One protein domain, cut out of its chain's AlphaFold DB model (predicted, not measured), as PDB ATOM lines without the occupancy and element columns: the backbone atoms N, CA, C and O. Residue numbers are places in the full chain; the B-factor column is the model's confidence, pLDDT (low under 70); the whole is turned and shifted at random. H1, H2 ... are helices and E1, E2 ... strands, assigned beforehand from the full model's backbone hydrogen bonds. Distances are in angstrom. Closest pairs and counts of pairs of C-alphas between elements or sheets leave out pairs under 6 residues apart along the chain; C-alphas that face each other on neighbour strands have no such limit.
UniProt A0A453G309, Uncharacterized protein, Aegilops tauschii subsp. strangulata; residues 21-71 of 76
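AT A GLANCE: This is residues 21 to 71 of the 76 residues of an uncharacterized protein of Aegilops tauschii subsp. strangulata (UniProt A0A453G309). A long, narrow ribbon of two antiparallel strands, E1 and E3, is widened at one end by the short strand E2, and one short helix, H1, covers part of one face of this small sheet; the other face is bare. A long loop, residues 45 to 57, leads from the helix back to E2. The printed part has 51 residues, with E1, H1, E2 and E3 in that order; the antiparallel sheet runs E1, E3, E2, and the class is mixed, helices and strands. The whole is compact, with a radius of gyration of the C-alphas of 10.8 A, and spans 37 by 17 by 16 A.

IN THESE COORDINATES: E1, residues 25 to 32, begins with C-alpha 25 at (205.500, 251.581, 232.478) and is 22.3 A long. H1 is residues 37 to 44, 10.3 A. E2 is residues 58 to 60, 6.2 A. E3, residues 63 to 70, is 21.7 A long and ends with C-alpha 70 at (206.832, 256.893, 231.253).

HOW THE PARTS SIT: E1, an edge strand, is antiparallel to E3, at 158 degrees; N 29 and O 66 are 2.9 A apart, within hydrogen-bond range. H1 is on the sheet at a height of 8.1 A, over E3 and only just over E2, on which 3 of its 8 C-alphas fall. It runs slantwise to the strands, at 42 degrees to E3 on the local plane. Its closest C-alphas to E3 are those of Cys 40 and Cys 64, 5.4 A apart. H1 and E1 are near each other, with 6 pairs of C-alphas within 10 A. Every O i to N i+4 pair in H1 is within hydrogen-bond range. E2 and E3 form a hairpin, with N 60 and O 63 2.8 A apart. E1, H1 and E2 make a split strand-helix-strand unit, two strands running the same way with E3 between them, and its crossover is right-handed.

THE WHOLE: The farthest C-alphas, of Ala 21 and Pro 34, are 36.8 A apart. The printed part has no cut. The link from H1 to E2 is long. Residues 21 to 25, 51 to 52 and 70 to 71 have pLDDT under 70.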
ATOM      1  N   ALA A  21     214.261 245.873 226.650       48.12
ATOM      2  CA  ALA A  21     212.842 246.113 226.660       48.12
ATOM      3  C   ALA A  21     212.651 247.139 227.772       48.12
ATOM      4  O   ALA A  21     212.417 246.801 228.932       48.12
ATOM      5  N   THR A  22     212.854 248.410 227.429       47.53
ATOM      6  CA  THR A  22     212.418 249.537 228.234       47.53
ATOM      7  C   THR A  22     210.931 249.306 228.412       47.53
ATOM      8  O   THR A  22     210.130 249.587 227.520       47.53
ATOM      9  N   SER A  23     210.563 248.671 229.523       45.41
ATOM     10  CA  SER A  23     209.183 248.541 229.941       45.41
ATOM     11  C   SER A  23     208.743 249.972 230.188       45.41
ATOM     12  O   SER A  23     209.000 250.536 231.251       45.41
ATOM     13  N   LEU A  24     208.210 250.613 229.145       55.22
ATOM     14  CA  LEU A  24     207.471 251.855 229.253       55.22
ATOM     15  C   LEU A  24     206.331 251.517 230.201       55.22
ATOM     16  O   LEU A  24     205.309 250.971 229.785       55.22
ATOM     17  N   GLN A  25     206.540 251.762 231.492       61.41
ATOM     18  CA  GLN A  25     205.500 251.581 232.478       61.41
ATOM     19  C   GLN A  25     204.439 252.628 232.154       61.41
ATOM     20  O   GLN A  25     204.584 253.826 232.412       61.41
ATOM     21  N   CYS A  26     203.395 252.167 231.478       72.31
ATOM     22  CA  CYS A  26     202.221 252.959 231.200       72.31
ATOM     23  C   CYS A  26     201.338 252.938 232.438       72.31
ATOM     24  O   CYS A  26     200.908 251.881 232.894       72.31
ATOM     25  N   ARG A  27     201.060 254.122 232.976       77.94
ATOM     26  CA  ARG A  27     200.063 254.315 234.024       77.94
ATOM     27  C   ARG A  27     198.813 254.950 233.438       77.94
ATOM     28  O   ARG A  27     198.883 255.734 232.490       77.94
ATOM     29  N   HIS A  28     197.675 254.643 234.040       82.88
ATOM     30  CA  HIS A  28     196.420 255.309 233.730       82.88
ATOM     31  C   HIS A  28     196.170 256.436 234.726       82.88
ATOM     32  O   HIS A  28     196.315 256.241 235.931       82.88
ATOM     33  N   VAL A  29     195.793 257.607 234.221       86.06
ATOM     34  CA  VAL A  29     195.347 258.739 235.040       86.06
ATOM     35  C   VAL A  29     193.887 258.992 234.707       86.06
ATOM     36  O   VAL A  29     193.548 259.164 233.538       86.06
ATOM     37  N   LEU A  30     193.030 258.986 235.725       87.88
ATOM     38  CA  LEU A  30     191.609 259.269 235.580       87.88
ATOM     39  C   LEU A  30     191.322 260.679 236.093       87.88
ATOM     40  O   LEU A  30     191.652 261.012 237.231       87.88
ATOM     41  N   LYS A  31     190.674 261.491 235.262       88.06
ATOM     42  CA  LYS A  31     190.037 262.735 235.681       88.06
ATOM     43  C   LYS A  31     188.532 262.525 235.668       88.06
ATOM     44  O   LYS A  31     187.936 262.456 234.593       88.06
ATOM     45  N   SER A  32     187.936 262.443 236.850       90.31
ATOM     46  CA  SER A  32     186.491 262.294 236.995       90.31
ATOM     47  C   SER A  32     185.734 263.532 236.506       90.31
ATOM     48  O   SER A  32     186.231 264.656 236.622       90.31
ATOM     49  N   GLY A  33     184.528 263.328 235.976       88.69
ATOM     50  CA  GLY A  33     183.635 264.403 235.530       88.69
ATOM     51  C   GLY A  33     183.110 264.218 234.101       88.69
ATOM     52  O   GLY A  33     183.423 263.212 233.462       88.69
ATOM     53  N   PRO A  34     182.311 265.176 233.587       86.62
ATOM     54  CA  PRO A  34     181.804 265.121 232.219       86.62
ATOM     55  C   PRO A  34     182.972 265.027 231.233       86.62
ATOM     56  O   PRO A  34     183.927 265.803 231.310       86.62
ATOM     57  N   CYS A  35     182.905 264.047 230.332       87.94
ATOM     58  CA  CYS A  35     183.998 263.759 229.418       87.94
ATOM     59  C   CYS A  35     183.639 264.151 227.988       87.94
ATOM     60  O   CYS A  35     182.781 263.536 227.359       87.94
ATOM     61  N   GLN A  36     184.352 265.151 227.476       91.44
ATOM     62  CA  GLN A  36     184.461 265.433 226.051       91.44
ATOM     63  C   GLN A  36     185.867 265.067 225.589       91.44
ATOM     64  O   GLN A  36     186.842 265.302 226.307       91.44
ATOM     65  N   ILE A  37     185.983 264.483 224.397       86.62
ATOM     66  CA  ILE A  37     187.256 263.933 223.925       86.62
ATOM     67  C   ILE A  37     188.329 265.015 223.734       86.62
ATOM     68  O   ILE A  37     189.493 264.775 224.053       86.62
ATOM     69  N   ASP A  38     187.941 266.216 223.298       89.69
ATOM     70  CA  ASP A  38     188.863 267.338 223.096       89.69
ATOM     71  C   ASP A  38     189.396 267.881 224.428       89.69
ATOM     72  O   ASP A  38     190.607 268.037 224.597       89.69
ATOM     73  N   ASP A  39     188.514 268.055 225.417       89.56
ATOM     74  CA  ASP A  39     188.884 268.454 226.781       89.56
ATOM     75  C   ASP A  39     189.745 267.390 227.469       89.56
ATOM     76  O   ASP A  39     190.690 267.705 228.201       89.56
ATOM     77  N   CYS A  40     189.432 266.115 227.225       87.94
ATOM     78  CA  CYS A  40     190.192 264.983 227.733       87.94
ATOM     79  C   CYS A  40     191.610 264.986 227.157       87.94
ATOM     80  O   CYS A  40     192.581 264.975 227.912       87.94
ATOM     81  N   ARG A  41     191.747 265.126 225.834       87.06
ATOM     82  CA  ARG A  41     193.046 265.217 225.159       87.06
ATOM     83  C   ARG A  41     193.847 266.431 225.635       87.06
ATOM     84  O   ARG A  41     195.038 266.300 225.922       87.06
ATOM     85  N   ALA A  42     193.203 267.591 225.775       88.38
ATOM     86  CA  ALA A  42     193.832 268.801 226.297       88.38
ATOM     87  C   ALA A  42     194.341 268.605 227.733       88.38
ATOM     88  O   ALA A  42     195.455 269.017 228.052       88.38
ATOM     89  N   TYR A  43     193.564 267.939 228.591       87.38
ATOM     90  CA  TYR A  43     193.994 267.583 229.942       87.38
ATOM     91  C   TYR A  43     195.162 266.588 229.937       87.38
ATOM     92  O   TYR A  43     196.172 266.843 230.591       87.38
ATOM     93  N   CYS A  44     195.071 265.498 229.175       85.06
ATOM     94  CA  CYS A  44     196.122 264.487 229.125       85.06
ATOM     95  C   CYS A  44     197.442 265.056 228.575       85.06
ATOM     96  O   CYS A  44     198.512 264.671 229.039       85.06
ATOM     97  N   ASN A  45     197.385 266.017 227.647       85.88
ATOM     98  CA  ASN A  45     198.562 266.719 227.117       85.88
ATOM     99  C   ASN A  45     199.227 267.684 228.112       85.88
ATOM    100  O   ASN A  45     200.368 268.074 227.888       85.88
ATOM    101  N   LYS A  46     198.564 268.058 229.218       85.81
ATOM    102  CA  LYS A  46     199.210 268.809 230.312       85.81
ATOM    103  C   LYS A  46     200.149 267.935 231.146       85.81
ATOM    104  O   LYS A  46     200.939 268.459 231.924       85.81
ATOM    105  N   ILE A  47     200.041 266.614 231.019       83.25
ATOM    106  CA  ILE A  47     200.881 265.659 231.733       83.25
ATOM    107  C   ILE A  47     202.086 265.338 230.838       83.25
ATOM    108  O   ILE A  47     201.881 265.023 229.665       83.25
ATOM    109  N   PRO A  48     203.328 265.366 231.355       78.25
ATOM    110  CA  PRO A  48     204.493 264.935 230.590       78.25
ATOM    111  C   PRO A  48     204.327 263.464 230.189       78.25
ATOM    112  O   PRO A  48     204.317 262.567 231.037       78.25
ATOM    113  N   ARG A  49     204.125 263.230 228.892       74.94
ATOM    114  CA  ARG A  49     203.846 261.917 228.307       74.94
ATOM    115  C   ARG A  49     204.265 261.881 226.843       74.94
ATOM    116  O   ARG A  49     204.297 262.913 226.177       74.94
ATOM    117  N   VAL A  50     204.455 260.676 226.323       71.44
ATOM    118  CA  VAL A  50     204.542 260.434 224.880       71.44
ATOM    119  C   VAL A  50     203.171 259.959 224.389       71.44
ATOM    120  O   VAL A  50     202.683 258.939 224.888       71.44
ATOM    121  N   PRO A  51     202.517 260.667 223.447       69.25
ATOM    122  CA  PRO A  51     201.288 260.187 222.827       69.25
ATOM    123  C   PRO A  51     201.538 258.829 222.169       69.25
ATOM    124  O   PRO A  51     202.489 258.670 221.405       69.25
ATOM    125  N   SER A  52     200.688 257.844 222.453       66.94
ATOM    126  CA  SER A  52     200.809 256.513 221.863       66.94
ATOM    127  C   SER A  52     199.590 256.215 220.995       66.94
ATOM    128  O   SER A  52     198.477 256.201 221.519       66.94
ATOM    129  N   PRO A  53     199.759 255.896 219.699       70.88
ATOM    130  CA  PRO A  53     198.636 255.497 218.850       70.88
ATOM    131  C   PRO A  53     197.998 254.173 219.302       70.88
ATOM    132  O   PRO A  53     196.846 253.910 218.980       70.88
ATOM    133  N   LYS A  54     198.724 253.348 220.073       73.75
ATOM    134  CA  LYS A  54     198.207 252.097 220.654       73.75
ATOM    135  C   LYS A  54     197.392 252.318 221.929       73.75
ATOM    136  O   LYS A  54     196.586 251.468 222.280       73.75
ATOM    137  N   ASN A  55     197.615 253.437 222.616       74.19
ATOM    138  CA  ASN A  55     196.973 253.769 223.882       74.19
ATOM    139  C   ASN A  55     196.397 255.193 223.818       74.19
ATOM    140  O   ASN A  55     196.952 256.103 224.443       74.19
ATOM    141  N   PRO A  56     195.333 255.407 223.023       79.31
ATOM    142  CA  PRO A  56     194.714 256.715 222.893       79.31
ATOM    143  C   PRO A  56     194.007 257.132 224.186       79.31
ATOM    144  O   PRO A  56     193.625 256.302 225.013       79.31
ATOM    145  N   ASP A  57     193.799 258.437 224.326       84.38
ATOM    146  CA  ASP A  57     192.933 258.988 225.365       84.38
ATOM    147  C   ASP A  57     191.495 258.570 225.116       84.38
ATOM    148  O   ASP A  57     191.004 258.645 223.987       84.38
ATOM    149  N   VAL A  58     190.819 258.151 226.177       88.94
ATOM    150  CA  VAL A  58     189.459 257.630 226.087       88.94
ATOM    151  C   VAL A  58     188.580 258.248 227.155       88.94
ATOM    152  O   VAL A  58     188.948 258.336 228.326       88.94
ATOM    153  N   CYS A  59     187.382 258.639 226.737       90.12
ATOM    154  CA  CYS A  59     186.300 258.927 227.659       90.12
ATOM    155  C   CYS A  59     185.676 257.614 228.127       90.12
ATOM    156  O   CYS A  59     185.226 256.804 227.317       90.12
ATOM    157  N   VAL A  60     185.664 257.414 229.438       89.62
ATOM    158  CA  VAL A  60     184.978 256.317 230.121       89.62
ATOM    159  C   VAL A  60     183.812 256.895 230.935       89.62
ATOM    160  O   VAL A  60     183.800 258.100 231.190       89.62
ATOM    161  N   PRO A  61     182.832 256.083 231.373       88.00
ATOM    162  CA  PRO A  61     181.690 256.583 232.145       88.00
ATOM    163  C   PRO A  61     182.081 257.377 233.401       88.00
ATOM    164  O   PRO A  61     181.383 258.304 233.792       88.00
ATOM    165  N   GLU A  62     183.219 257.039 234.010       88.81
ATOM    166  CA  GLU A  62     183.749 257.714 235.200       88.81
ATOM    167  C   GLU A  62     184.446 259.051 234.892       88.81
ATOM    168  O   GLU A  62     184.649 259.855 235.803       88.81
ATOM    169  N   GLY A  63     184.822 259.307 233.632       91.50
ATOM    170  CA  GLY A  63     185.495 260.531 233.198       91.50
ATOM    171  C   GLY A  63     186.547 260.319 232.107       91.50
ATOM    172  O   GLY A  63     186.461 259.418 231.276       91.50
ATOM    173  N   CYS A  64     187.564 261.172 232.082       91.06
ATOM    174  CA  CYS A  64     188.654 261.109 231.110       91.06
ATOM    175  C   CYS A  64     189.769 260.177 231.594       91.06
ATOM    176  O   CYS A  64     190.363 260.423 232.646       91.06
ATOM    177  N   LYS A  65     190.088 259.139 230.816       89.12
ATOM    178  CA  LYS A  65     191.189 258.209 231.084       89.12
ATOM    179  C   LYS A  65     192.359 258.501 230.142       89.12
ATOM    180  O   LYS A  65     192.294 258.237 228.942       89.12
ATOM    181  N   CYS A  66     193.451 258.996 230.715       86.31
ATOM    182  CA  CYS A  66     194.715 259.234 230.029       86.31
ATOM    183  C   CYS A  66     195.638 258.027 230.181       86.31
ATOM    184  O   CYS A  66     195.773 257.482 231.283       86.31
ATOM    185  N   VAL A  67     196.350 257.662 229.117       82.88
ATOM    186  CA  VAL A  67     197.495 256.750 229.228       82.88
ATOM    187  C   VAL A  67     198.779 257.571 229.239       82.88
ATOM    188  O   VAL A  67     199.051 258.358 228.331       82.88
ATOM    189  N   VAL A  68     199.552 257.417 230.310       79.94
ATOM    190  CA  VAL A  68     200.826 258.098 230.524       79.94
ATOM    191  C   VAL A  68     201.902 257.028 230.532       79.94
ATOM    192  O   VAL A  68     202.107 256.349 231.534       79.94
ATOM    193  N   CYS A  69     202.564 256.851 229.397       72.75
ATOM    194  CA  CYS A  69     203.703 255.956 229.286       72.75
ATOM    195  C   CYS A  69     204.974 256.719 229.652       72.75
ATOM    196  O   CYS A  69     205.386 257.627 228.930       72.75
ATOM    197  N   GLY A  70     205.547 256.377 230.805       62.22
ATOM    198  CA  GLY A  70     206.832 256.893 231.253       62.22
ATOM    199  C   GLY A  70     207.939 255.926 230.856       62.22
ATOM    200  O   GLY A  70     208.085 254.866 231.454       62.22
ATOM    201  N   GLY A  71     208.727 256.296 229.855       45.12
ATOM    202  CA  GLY A  71     210.147 255.978 229.858       45.12
ATOM    203  C   GLY A  71     210.847 257.255 230.290       45.12
ATOM    204  O   GLY A  71     210.571 258.309 229.718       45.12
TER     205      GLY A  71